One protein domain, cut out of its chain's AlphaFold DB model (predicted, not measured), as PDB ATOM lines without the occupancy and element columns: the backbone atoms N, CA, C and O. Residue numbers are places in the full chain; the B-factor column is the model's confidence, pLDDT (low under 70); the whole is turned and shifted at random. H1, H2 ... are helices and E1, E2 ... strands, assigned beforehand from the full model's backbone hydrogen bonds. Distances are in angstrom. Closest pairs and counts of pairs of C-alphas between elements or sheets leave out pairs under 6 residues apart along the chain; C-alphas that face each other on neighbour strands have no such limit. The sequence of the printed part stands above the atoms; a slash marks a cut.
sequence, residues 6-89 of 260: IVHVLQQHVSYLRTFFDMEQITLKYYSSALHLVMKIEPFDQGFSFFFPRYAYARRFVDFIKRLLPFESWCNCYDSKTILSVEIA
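This is residues 6 to 89 of the 260 residues of the protein "60S ribosomal export protein NMD3-like isoform X1" of Cicer arietinum (UniProt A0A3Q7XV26). A strongly twisted sheet of five strands has one long helix, H2, packed along one of its faces, and a second helix, H1, set off the sheet. The 84 printed residues hold five named strands and two named helices in the order E1 H1 E2 E3 H2 E4 E5. The sheet order is E2 E3 E1 E5 E4, mixed, and the class is mixed, helices and strands. The whole is compact, with a radius of gyration of the C-alphas of 12.1 A and spans of 36 by 27 by 21 A.

E1, residues 6 to 10, is an inner strand, antiparallel to E3, residues 47 to 52, with N 9 and O 48 2.8 A apart. E1 is parallel to E5, residues 81 to 88, with N 8 and O 84 2.8 A apart. H1, residues 18 to 29, is not on the sheet, but only just, with 4 pairs of C-alphas within 10 A. Edge strand E2, residues 40 to 44, forms a hairpin with E3; N 49 and O 42 are 2.7 A apart. H2, residues 55 to 68, is on the sheet at a height of 8.5 A, over E1 and E5, along the strands at 4 degrees to E1 on the local plane. Its closest C-alphas to E1 are those of Ala 58 and Val 7, 6.1 A. H1 and H2 are only just apart, closest 8.3 A. Edge strand E4, residues 71 to 78, forms a hairpin with E5; N 72 and O 87 are 2.8 A apart. E1, H1, E2 and E3, H2, E4 are split strand-helix-strand units, their same-way strands separated by others in the sheet, with right-handed crossovers. Every O i to N i+4 pair is within hydrogen-bond range in H1, and 8 of 10 in H2.

E1 begins at C-alpha 6, (-67.558, -0.425, -45.693). H1 is 16.0 A long, E3 16.7 A, H2 20.6 A, E4 22.5 A and E5 22.7 A. E5 ends at C-alpha 88, (-63.851, -1.511, -29.615).

The C-alphas farthest apart, Lys 29 and Asp 79, are 38.0 A from each other. The printed part has no cut, and no link is long. Low confidence, pLDDT under 70, covers residues 12 to 36 and 79 to 80.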
ATOM      1  N   ILE A   6     -68.013   0.755 -46.430       89.38
ATOM      2  CA  ILE A   6     -67.558  -0.425 -45.693       89.38
ATOM      3  C   ILE A   6     -67.133   0.045 -44.306       89.38
ATOM      4  O   ILE A   6     -66.424   1.049 -44.188       89.38
ATOM      5  N   VAL A   7     -67.600  -0.655 -43.275       88.88
ATOM      6  CA  VAL A   7     -67.174  -0.448 -41.890       88.88
ATOM      7  C   VAL A   7     -66.584  -1.746 -41.364       88.88
ATOM      8  O   VAL A   7     -67.314  -2.722 -41.219       88.88
ATOM      9  N   HIS A   8     -65.293  -1.754 -41.060       89.38
ATOM     10  CA  HIS A   8     -64.671  -2.817 -40.278       89.38
ATOM     11  C   HIS A   8     -64.846  -2.494 -38.797       89.38
ATOM     12  O   HIS A   8     -64.490  -1.406 -38.353       89.38
ATOM     13  N   VAL A   9     -65.425  -3.420 -38.046       85.25
ATOM     14  CA  VAL A   9     -65.530  -3.365 -36.591       85.25
ATOM     15  C   VAL A   9     -64.646  -4.471 -36.045       85.25
ATOM     16  O   VAL A   9     -64.899  -5.644 -36.303       85.25
ATOM     17  N   LEU A  10     -63.613  -4.081 -35.317       85.50
ATOM     18  CA  LEU A  10     -62.632  -4.950 -34.694       85.50
ATOM     19  C   LEU A  10     -62.891  -4.956 -33.192       85.50
ATOM     20  O   LEU A  10     -63.131  -3.907 -32.592       85.50
ATOM     21  N   GLN A  11     -62.840  -6.131 -32.582       76.06
ATOM     22  CA  GLN A  11     -62.773  -6.222 -31.136       76.06
ATOM     23  C   GLN A  11     -61.919  -7.415 -30.757       76.06
ATOM     24  O   GLN A  11     -62.325  -8.569 -30.892       76.06
ATOM     25  N   GLN A  12     -60.724  -7.116 -30.269       64.44
ATOM     26  CA  GLN A  12     -59.836  -8.142 -29.772       64.44
ATOM     27  C   GLN A  12     -60.445  -8.758 -28.508       64.44
ATOM     28  O   GLN A  12     -60.881  -8.057 -27.600       64.44
ATOM     29  N   HIS A  13     -60.505 -10.087 -28.483       66.50
ATOM     30  CA  HIS A  13     -61.090 -10.873 -27.399       66.50
ATOM     31  C   HIS A  13     -62.530 -10.511 -27.022       66.50
ATOM     32  O   HIS A  13     -62.815  -9.958 -25.961       66.50
ATOM     33  N   VAL A  14     -63.453 -10.932 -27.878       59.34
ATOM     34  CA  VAL A  14     -64.813 -11.295 -27.490       59.34
ATOM     35  C   VAL A  14     -65.187 -12.508 -28.327       59.34
ATOM     36  O   VAL A  14     -64.912 -12.532 -29.529       59.34
ATOM     37  N   SER A  15     -65.789 -13.538 -27.725       52.09
ATOM     38  CA  SER A  15     -66.415 -14.596 -28.516       52.09
ATOM     39  C   SER A  15     -67.344 -13.921 -29.527       52.09
ATOM     40  O   SER A  15     -68.190 -13.129 -29.128       52.09
ATOM     41  N   TYR A  16     -67.151 -14.209 -30.820       50.47
ATOM     42  CA  TYR A  16     -67.817 -13.639 -32.012       50.47
ATOM     43  C   TYR A  16     -69.294 -13.212 -31.826       50.47
ATOM     44  O   TYR A  16     -69.784 -12.302 -32.488       50.47
ATOM     45  N   LEU A  17     -69.997 -13.862 -30.899       49.34
ATOM     46  CA  LEU A  17     -71.394 -13.674 -30.549       49.34
ATOM     47  C   LEU A  17     -71.679 -12.599 -29.484       49.34
ATOM     48  O   LEU A  17     -72.719 -11.965 -29.586       49.34
ATOM     49  N   ARG A  18     -70.837 -12.354 -28.467       54.78
ATOM     50  CA  ARG A  18     -71.243 -11.528 -27.304       54.78
ATOM     51  C   ARG A  18     -71.350 -10.038 -27.641       54.78
ATOM     52  O   ARG A  18     -72.359  -9.427 -27.316       54.78
ATOM     53  N   THR A  19     -70.406  -9.486 -28.404       51.03
ATOM     54  CA  THR A  19     -70.514  -8.116 -28.945       51.03
ATOM     55  C   THR A  19     -71.685  -7.984 -29.906       51.03
ATOM     56  O   THR A  19     -72.388  -6.979 -29.878       51.03
ATOM     57  N   PHE A  20     -71.919  -8.993 -30.751       51.06
ATOM     58  CA  PHE A  20     -73.030  -8.986 -31.696       51.06
ATOM     59  C   PHE A  20     -74.381  -9.051 -30.973       51.06
ATOM     60  O   PHE A  20     -75.246  -8.243 -31.283       51.06
ATOM     61  N   PHE A  21     -74.543  -9.922 -29.972       52.81
ATOM     62  CA  PHE A  21     -75.749 -10.029 -29.148       52.81
ATOM     63  C   PHE A  21     -75.970  -8.793 -28.285       52.81
ATOM     64  O   PHE A  21     -77.100  -8.324 -28.200       52.81
ATOM     65  N   ASP A  22     -74.919  -8.225 -27.689       54.81
ATOM     66  CA  ASP A  22     -75.034  -6.972 -26.945       54.81
ATOM     67  C   ASP A  22     -75.420  -5.831 -27.894       54.81
ATOM     68  O   ASP A  22     -76.334  -5.067 -27.593       54.81
ATOM     69  N   MET A  23     -74.819  -5.745 -29.086       53.47
ATOM     70  CA  MET A  23     -75.208  -4.767 -30.108       53.47
ATOM     71  C   MET A  23     -76.623  -5.004 -30.651       53.47
ATOM     72  O   MET A  23     -77.348  -4.035 -30.874       53.47
ATOM     73  N   GLU A  24     -77.047  -6.251 -30.843       54.22
ATOM     74  CA  GLU A  24     -78.384  -6.622 -31.307       54.22
ATOM     75  C   GLU A  24     -79.428  -6.295 -30.239       54.22
ATOM     76  O   GLU A  24     -80.383  -5.585 -30.531       54.22
ATOM     77  N   GLN A  25     -79.208  -6.681 -28.982       51.72
ATOM     78  CA  GLN A  25     -80.039  -6.298 -27.835       51.72
ATOM     79  C   GLN A  25     -80.106  -4.776 -27.677       51.72
ATOM     80  O   GLN A  25     -81.186  -4.218 -27.474       51.72
ATOM     81  N   ILE A  26     -78.979  -4.072 -27.827       50.09
ATOM     82  CA  ILE A  26     -78.946  -2.607 -27.812       50.09
ATOM     83  C   ILE A  26     -79.743  -2.033 -28.992       50.09
ATOM     84  O   ILE A  26     -80.460  -1.054 -28.797       50.09
ATOM     85  N   THR A  27     -79.691  -2.639 -30.179       50.84
ATOM     86  CA  THR A  27     -80.400  -2.158 -31.381       50.84
ATOM     87  C   THR A  27     -81.883  -2.542 -31.417       50.84
ATOM     88  O   THR A  27     -82.698  -1.832 -32.002       50.84
ATOM     89  N   LEU A  28     -82.275  -3.636 -30.768       51.66
ATOM     90  CA  LEU A  28     -83.672  -4.019 -30.570       51.66
ATOM     91  C   LEU A  28     -84.332  -3.114 -29.521       51.66
ATOM     92  O   LEU A  28     -85.483  -2.712 -29.675       51.66
ATOM     93  N   LYS A  29     -83.587  -2.751 -28.468       51.06
ATOM     94  CA  LYS A  29     -84.069  -1.891 -27.376       51.06
ATOM     95  C   LYS A  29     -84.070  -0.409 -27.757       51.06
ATOM     96  O   LYS A  29     -85.002   0.315 -27.417       51.06
ATOM     97  N   TYR A  30     -83.058   0.034 -28.498       50.12
ATOM     98  CA  TYR A  30     -83.051   1.300 -29.219       50.12
ATOM     99  C   TYR A  30     -83.347   1.003 -30.679       50.12
ATOM    100  O   TYR A  30     -82.393   0.801 -31.415       50.12
ATOM    101  N   TYR A  31     -84.621   1.006 -31.091       42.72
ATOM    102  CA  TYR A  31     -85.051   0.996 -32.500       42.72
ATOM    103  C   TYR A  31     -84.162   1.929 -33.341       42.72
ATOM    104  O   TYR A  31     -84.442   3.122 -33.473       42.72
ATOM    105  N   SER A  32     -83.045   1.426 -33.865       50.31
ATOM    106  CA  SER A  32     -82.061   2.264 -34.532       50.31
ATOM    107  C   SER A  32     -82.008   1.876 -35.984       50.31
ATOM    108  O   SER A  32     -81.611   0.779 -36.375       50.31
ATOM    109  N   SER A  33     -82.380   2.859 -36.786       56.88
ATOM    110  CA  SER A  33     -82.429   2.897 -38.235       56.88
ATOM    111  C   SER A  33     -81.108   2.554 -38.949       56.88
ATOM    112  O   SER A  33     -81.004   2.748 -40.152       56.88
ATOM    113  N   ALA A  34     -80.061   2.146 -38.227       60.50
ATOM    114  CA  ALA A  34     -78.716   1.969 -38.754       60.50
ATOM    115  C   ALA A  34     -78.444   0.528 -39.212       60.50
ATOM    116  O   ALA A  34     -77.876   0.353 -40.287       60.50
ATOM    117  N   LEU A  35     -78.887  -0.494 -38.460       64.31
ATOM    118  CA  LEU A  35     -78.674  -1.897 -38.851       64.31
ATOM    119  C   LEU A  35     -79.561  -2.335 -40.024       64.31
ATOM    120  O   LEU A  35     -79.112  -3.120 -40.847       64.31
ATOM    121  N   HIS A  36     -80.767  -1.773 -40.190       69.12
ATOM    122  CA  HIS A  36     -81.609  -2.103 -41.355       69.12
ATOM    123  C   HIS A  36     -81.001  -1.650 -42.694       69.12
ATOM    124  O   HIS A  36     -81.460  -2.063 -43.755       69.12
ATOM    125  N   LEU A  37     -80.013  -0.750 -42.654       77.19
ATOM    126  CA  LEU A  37     -79.315  -0.231 -43.832       77.19
ATOM    127  C   LEU A  37     -78.076  -1.061 -44.187       77.19
ATOM    128  O   LEU A  37     -77.413  -0.762 -45.185       77.19
ATOM    129  N   VAL A  38     -77.747  -2.065 -43.369       82.50
ATOM    130  CA  VAL A  38     -76.671  -3.016 -43.634       82.50
ATOM    131  C   VAL A  38     -77.146  -3.974 -44.720       82.50
ATOM    132  O   VAL A  38     -78.165  -4.641 -44.578       82.50
ATOM    133  N   MET A  39     -76.405  -4.043 -45.822       84.88
ATOM    134  CA  MET A  39     -76.693  -4.981 -46.911       84.88
ATOM    135  C   MET A  39     -76.136  -6.369 -46.621       84.88
ATOM    136  O   MET A  39     -76.730  -7.372 -47.006       84.88
ATOM    137  N   LYS A  40     -74.948  -6.409 -46.014       82.50
ATOM    138  CA  LYS A  40     -74.198  -7.632 -45.759       82.50
ATOM    139  C   LYS A  40     -73.310  -7.453 -44.535       82.50
ATOM    140  O   LYS A  40     -72.796  -6.357 -44.305       82.50
ATOM    141  N   ILE A  41     -73.131  -8.543 -43.800       83.25
ATOM    142  CA  ILE A  41     -72.154  -8.685 -42.726       83.25
ATOM    143  C   ILE A  41     -71.239  -9.844 -43.118       83.25
ATOM    144  O   ILE A  41     -71.732 -10.900 -43.514       83.25
ATOM    145  N   GLU A  42     -69.930  -9.640 -43.049       82.81
ATOM    146  CA  GLU A  42     -68.932 -10.691 -43.278       82.81
ATOM    147  C   GLU A  42     -67.938 -10.731 -42.117       82.81
ATOM    148  O   GLU A  42     -67.612  -9.671 -41.579       82.81
ATOM    149  N   PRO A  43     -67.427 -11.909 -41.727       79.75
ATOM    150  CA  PRO A  43     -66.320 -11.984 -40.782       79.75
ATOM    151  C   PRO A  43     -65.075 -11.307 -41.372       79.75
ATOM    152  O   PRO A  43     -64.786 -11.442 -42.563       79.75
ATOM    153  N   PHE A  44     -64.339 -10.567 -40.546       80.50
ATOM    154  CA  PHE A  44     -63.103  -9.896 -40.945       80.50
ATOM    155  C   PHE A  44     -62.136  -9.819 -39.769       80.50
ATOM    156  O   PHE A  44     -62.410  -9.127 -38.789       80.50
ATOM    157  N   ASP A  45     -61.009 -10.521 -39.895       80.50
ATOM    158  CA  ASP A  45     -59.987 -10.642 -38.851       80.50
ATOM    159  C   ASP A  45     -60.599 -11.035 -37.489       80.50
ATOM    160  O   ASP A  45     -61.276 -12.062 -37.403       80.50
ATOM    161  N   GLN A  46     -60.425 -10.219 -36.444       75.12
ATOM    162  CA  GLN A  46     -60.994 -10.432 -35.106       75.12
ATOM    163  C   GLN A  46     -62.382  -9.788 -34.925       75.12
ATOM    164  O   GLN A  46     -62.797  -9.483 -33.811       75.12
ATOM    165  N   GLY A  47     -63.108  -9.536 -36.014       79.56
ATOM    166  CA  GLY A  47     -64.422  -8.906 -35.959       79.56
ATOM    167  C   GLY A  47     -65.224  -9.048 -37.250       79.56
ATOM    168  O   GLY A  47     -65.308 -10.129 -37.836       79.56
ATOM    169  N   PHE A  48     -65.865  -7.958 -37.677       81.69
ATOM    170  CA  PHE A  48     -66.865  -7.963 -38.743       81.69
ATOM    171  C   PHE A  48     -66.724  -6.795 -39.711       81.69
ATOM    172  O   PHE A  48     -66.450  -5.662 -39.327       81.69
ATOM    173  N   SER A  49     -67.036  -7.055 -40.972       86.44
ATOM    174  CA  SER A  49     -67.244  -6.049 -42.006       86.44
ATOM    175  C   SER A  49     -68.728  -5.839 -42.256       86.44
ATOM    176  O   SER A  49     -69.440  -6.771 -42.624       86.44
ATOM    177  N   PHE A  50     -69.181  -4.598 -42.122       86.38
ATOM    178  CA  PHE A  50     -70.535  -4.167 -42.444       86.38
ATOM    179  C   PHE A  50     -70.533  -3.397 -43.762       86.38
ATOM    180  O   PHE A  50     -69.821  -2.400 -43.922       86.38
ATOM    181  N   PHE A  51     -71.366  -3.839 -44.699       87.75
ATOM    182  CA  PHE A  51     -71.471  -3.254 -46.031       87.75
ATOM    183  C   PHE A  51     -72.740  -2.418 -46.158       87.75
ATOM    184  O   PHE A  51     -73.845  -2.891 -45.892       87.75
ATOM    185  N   PHE A  52     -72.590  -1.183 -46.632       89.06
ATOM    186  CA  PHE A  52     -73.664  -0.202 -46.764       89.06
ATOM    187  C   PHE A  52     -73.818   0.266 -48.218       89.06
ATOM    188  O   PHE A  52     -72.827   0.392 -48.947       89.06
ATOM    189  N   PRO A  53     -75.043   0.616 -48.657       89.19
ATOM    190  CA  PRO A  53     -75.276   1.086 -50.024       89.19
ATOM    191  C   PRO A  53     -74.711   2.494 -50.269       89.19
ATOM    192  O   PRO A  53     -74.505   2.893 -51.416       89.19
ATOM    193  N   ARG A  54     -74.471   3.273 -49.202       88.31
ATOM    194  CA  ARG A  54     -73.900   4.628 -49.245       88.31
ATOM    195  C   ARG A  54     -72.964   4.860 -48.062       88.31
ATOM    196  O   ARG A  54     -73.302   4.510 -46.932       88.31
ATOM    197  N   TYR A  55     -71.867   5.579 -48.302       87.00
ATOM    198  CA  TYR A  55     -70.918   5.998 -47.263       87.00
ATOM    199  C   TYR A  55     -71.569   6.783 -46.108       87.00
ATOM    200  O   TYR A  55     -71.211   6.614 -44.945       87.00
ATOM    201  N   ALA A  56     -72.590   7.601 -46.391       88.94
ATOM    202  CA  ALA A  56     -73.309   8.347 -45.355       88.94
ATOM    203  C   ALA A  56     -73.961   7.437 -44.293       88.94
ATOM    204  O   ALA A  56     -74.051   7.826 -43.129       88.94
ATOM    205  N   TYR A  57     -74.400   6.231 -44.672       88.81
ATOM    206  CA  TYR A  57     -74.969   5.263 -43.732       88.81
ATOM    207  C   TYR A  57     -73.884   4.580 -42.902       88.81
ATOM    208  O   TYR A  57     -74.043   4.481 -41.689       88.81
ATOM    209  N   ALA A  58     -72.755   4.235 -43.526       88.00
ATOM    210  CA  ALA A  58     -71.570   3.742 -42.827       88.00
ATOM    211  C   ALA A  58     -71.116   4.728 -41.733       88.00
ATOM    212  O   ALA A  58     -70.926   4.339 -40.585       88.00
ATOM    213  N   ARG A  59     -71.054   6.031 -42.041       89.00
ATOM    214  CA  ARG A  59     -70.709   7.067 -41.051       89.00
ATOM    215  C   ARG A  59     -71.710   7.144 -39.893       89.00
ATOM    216  O   ARG A  59     -71.298   7.205 -38.742       89.00
ATOM    217  N   ARG A  60     -73.018   7.096 -40.181       88.12
ATOM    218  CA  ARG A  60     -74.065   7.081 -39.140       88.12
ATOM    219  C   ARG A  60     -73.986   5.842 -38.250       88.12
ATOM    220  O   ARG A  60     -74.278   5.946 -37.062       88.12
ATOM    221  N   PHE A  61     -73.623   4.696 -38.822       85.31
ATOM    222  CA  PHE A  61     -73.413   3.457 -38.083       85.31
ATOM    223  C   PHE A  61     -72.211   3.565 -37.144       85.31
ATOM    224  O   PHE A  61     -72.337   3.262 -35.962       85.31
ATOM    225  N   VAL A  62     -71.092   4.111 -37.627       87.69
ATOM    226  CA  VAL A  62     -69.946   4.431 -36.769       87.69
ATOM    227  C   VAL A  62     -70.381   5.364 -35.635       87.69
ATOM    228  O   VAL A  62     -70.212   5.003 -34.478       87.69
ATOM    229  N   ASP A  63     -71.038   6.494 -35.933       86.81
ATOM    230  CA  ASP A  63     -71.544   7.442 -34.923       86.81
ATOM    231  C   ASP A  63     -72.509   6.800 -33.912       86.81
ATOM    232  O   ASP A  63     -72.617   7.264 -32.776       86.81
ATOM    233  N   PHE A  64     -73.241   5.760 -34.318       82.69
ATOM    234  CA  PHE A  64     -74.088   4.965 -33.433       82.69
ATOM    235  C   PHE A  64     -73.257   4.129 -32.462       82.69
ATOM    236  O   PHE A  64     -73.473   4.265 -31.258       82.69
ATOM    237  N   ILE A  65     -72.268   3.375 -32.951       80.06
ATOM    238  CA  ILE A  65     -71.327   2.633 -32.094       80.06
ATOM    239  C   ILE A  65     -70.657   3.590 -31.100       80.06
ATOM    240  O   ILE A  65     -70.604   3.289 -29.907       80.06
ATOM    241  N   LYS A  66     -70.291   4.807 -31.545       81.25
ATOM    242  CA  LYS A  66     -69.663   5.821 -30.679       81.25
ATOM    243  C   LYS A  66     -70.467   6.228 -29.452       81.25
ATOM    244  O   LYS A  66     -69.921   6.759 -28.485       81.25
ATOM    245  N   ARG A  67     -71.788   6.058 -29.494       82.12
ATOM    246  CA  ARG A  67     -72.665   6.394 -28.366       82.12
ATOM    247  C   ARG A  67     -72.783   5.259 -27.356       82.12
ATOM    248  O   ARG A  67     -73.231   5.516 -26.240       82.12
ATOM    249  N   LEU A  68     -72.419   4.041 -27.745       78.19
ATOM    250  CA  LEU A  68     -72.710   2.829 -26.992       78.19
ATOM    251  C   LEU A  68     -71.509   2.304 -26.218       78.19
ATOM    252  O   LEU A  68     -71.686   1.881 -25.078       78.19
ATOM    253  N   LEU A  69     -70.324   2.341 -26.827       83.00
ATOM    254  CA  LEU A  69     -69.120   1.667 -26.339       83.00
ATOM    255  C   LEU A  69     -67.898   2.596 -26.418       83.00
ATOM    256  O   LEU A  69     -67.949   3.562 -27.179       83.00
ATOM    257  N   PRO A  70     -66.825   2.348 -25.645       84.50
ATOM    258  CA  PRO A  70     -65.509   2.919 -25.905       84.50
ATOM    259  C   PRO A  70     -64.937   2.309 -27.188       84.50
ATOM    260  O   PRO A  70     -64.918   1.086 -27.352       84.50
ATOM    261  N   PHE A  71     -64.492   3.151 -28.108       84.88
ATOM    262  CA  PHE A  71     -63.959   2.725 -29.391       84.88
ATOM    263  C   PHE A  71     -62.964   3.769 -29.921       84.88
ATOM    264  O   PHE A  71     -63.108   4.969 -29.692       84.88
ATOM    265  N   GLU A  72     -62.007   3.323 -30.720       87.19
ATOM    266  CA  GLU A  72     -61.194   4.183 -31.570       87.19
ATOM    267  C   GLU A  72     -61.652   4.012 -33.020       87.19
ATOM    268  O   GLU A  72     -62.037   2.924 -33.445       87.19
ATOM    269  N   SER A  73     -61.706   5.095 -33.798       87.38
ATOM    270  CA  SER A  73     -62.121   5.016 -35.204       87.38
ATOM    271  C   SER A  73     -61.148   5.750 -36.102       87.38
ATOM    272  O   SER A  73     -60.891   6.934 -35.875       87.38
ATOM    273  N   TRP A  74     -60.735   5.105 -37.184       89.00
ATOM    274  CA  TRP A  74     -59.925   5.702 -38.238       89.00
ATOM    275  C   TRP A  74     -60.533   5.405 -39.608       89.00
ATOM    276  O   TRP A  74     -61.431   4.575 -39.769       89.00
ATOM    277  N   CYS A  75     -60.082   6.135 -40.617       86.31
ATOM    278  CA  CYS A  75     -60.529   5.957 -41.989       86.31
ATOM    279  C   CYS A  75     -59.332   5.692 -42.894       86.31
ATOM    280  O   CYS A  75     -58.348   6.427 -42.855       86.31
ATOM    281  N   ASN A  76     -59.462   4.682 -43.747       80.94
ATOM    282  CA  ASN A  76     -58.473   4.343 -44.756       80.94
ATOM    283  C   ASN A  76     -59.065   4.596 -46.146       80.94
ATOM    284  O   ASN A  76     -60.190   4.182 -46.439       80.94
ATOM    285  N   CYS A  77     -58.313   5.274 -47.009       76.00
ATOM    286  CA  CYS A  77     -58.702   5.537 -48.393       76.00
ATOM    287  C   CYS A  77     -57.815   4.705 -49.323       76.00
ATOM    288  O   CYS A  77     -56.621   4.973 -49.414       76.00
ATOM    289  N   TYR A  78     -58.400   3.732 -50.024       71.06
ATOM    290  CA  TYR A  78     -57.711   2.903 -51.019       71.06
ATOM    291  C   TYR A  78     -58.462   2.976 -52.348       71.06
ATOM    292  O   TYR A  78     -59.667   2.741 -52.367       71.06
ATOM    293  N   ASP A  79     -57.778   3.314 -53.446       63.91
ATOM    294  CA  ASP A  79     -58.313   3.278 -54.819       63.91
ATOM    295  C   ASP A  79     -59.758   3.807 -54.961       63.91
ATOM    296  O   ASP A  79     -60.647   3.154 -55.503       63.91
ATOM    297  N   SER A  80     -60.009   5.020 -54.453       67.88
ATOM    298  CA  SER A  80     -61.321   5.706 -54.466       67.88
ATOM    299  C   SER A  80     -62.427   5.091 -53.591       67.88
ATOM    300  O   SER A  80     -63.555   5.585 -53.598       67.88
ATOM    301  N   LYS A  81     -62.123   4.064 -52.788       73.31
ATOM    302  CA  LYS A  81     -63.017   3.506 -51.764       73.31
ATOM    303  C   LYS A  81     -62.571   3.952 -50.372       73.31
ATOM    304  O   LYS A  81     -61.434   3.727 -49.958       73.31
ATOM    305  N   THR A  82     -63.482   4.585 -49.632       79.12
ATOM    306  CA  THR A  82     -63.260   4.952 -48.226       79.12
ATOM    307  C   THR A  82     -63.794   3.853 -47.321       79.12
ATOM    308  O   THR A  82     -64.991   3.556 -47.324       79.12
ATOM    309  N   ILE A  83     -62.898   3.278 -46.531       87.81
ATOM    310  CA  ILE A  83     -63.188   2.244 -45.548       87.81
ATOM    311  C   ILE A  83     -63.094   2.879 -44.164       87.81
ATOM    312  O   ILE A  83     -62.078   3.479 -43.808       87.81
ATOM    313  N   LEU A  84     -64.162   2.759 -43.382       91.69
ATOM    314  CA  LEU A  84     -64.158   3.150 -41.976       91.69
ATOM    315  C   LEU A  84     -63.749   1.940 -41.146       91.69
ATOM    316  O   LEU A  84     -64.254   0.848 -41.366       91.69
ATOM    317  N   SER A  85     -62.837   2.129 -40.209       90.19
ATOM    318  CA  SER A  85     -62.444   1.097 -39.254       90.19
ATOM    319  C   SER A  85     -62.728   1.596 -37.847       90.19
ATOM    320  O   SER A  85     -62.560   2.780 -37.546       90.19
ATOM    321  N   VAL A  86     -63.243   0.702 -37.019       88.50
ATOM    322  CA  VAL A  86     -63.632   0.951 -35.638       88.50
ATOM    323  C   VAL A  86     -63.067  -0.180 -34.806       88.50
ATOM    324  O   VAL A  86     -63.350  -1.336 -35.096       88.50
ATOM    325  N   GLU A  87     -62.313   0.145 -33.770       88.38
ATOM    326  CA  GLU A  87     -61.822  -0.813 -32.791       88.38
ATOM    327  C   GLU A  87     -62.516  -0.560 -31.459       88.38
ATOM    328  O   GLU A  87     -62.484   0.551 -30.942       88.38
ATOM    329  N   ILE A  88     -63.199  -1.569 -30.926       86.44
ATOM    330  CA  ILE A  88     -63.851  -1.511 -29.615       86.44
ATOM    331  C   ILE A  88     -62.834  -1.944 -28.563       86.44
ATOM    332  O   ILE A  88     -62.074  -2.884 -28.794       86.44
ATOM    333  N   ALA A  89     -62.845  -1.297 -27.394       88.19
ATOM    334  CA  ALA A  89     -61.933  -1.665 -26.316       88.19
ATOM    335  C   ALA A  89     -62.051  -3.176 -25.978       88.19
ATOM    336  O   ALA A  89     -63.166  -3.656 -25.730       88.19
TER     337      ALA A  89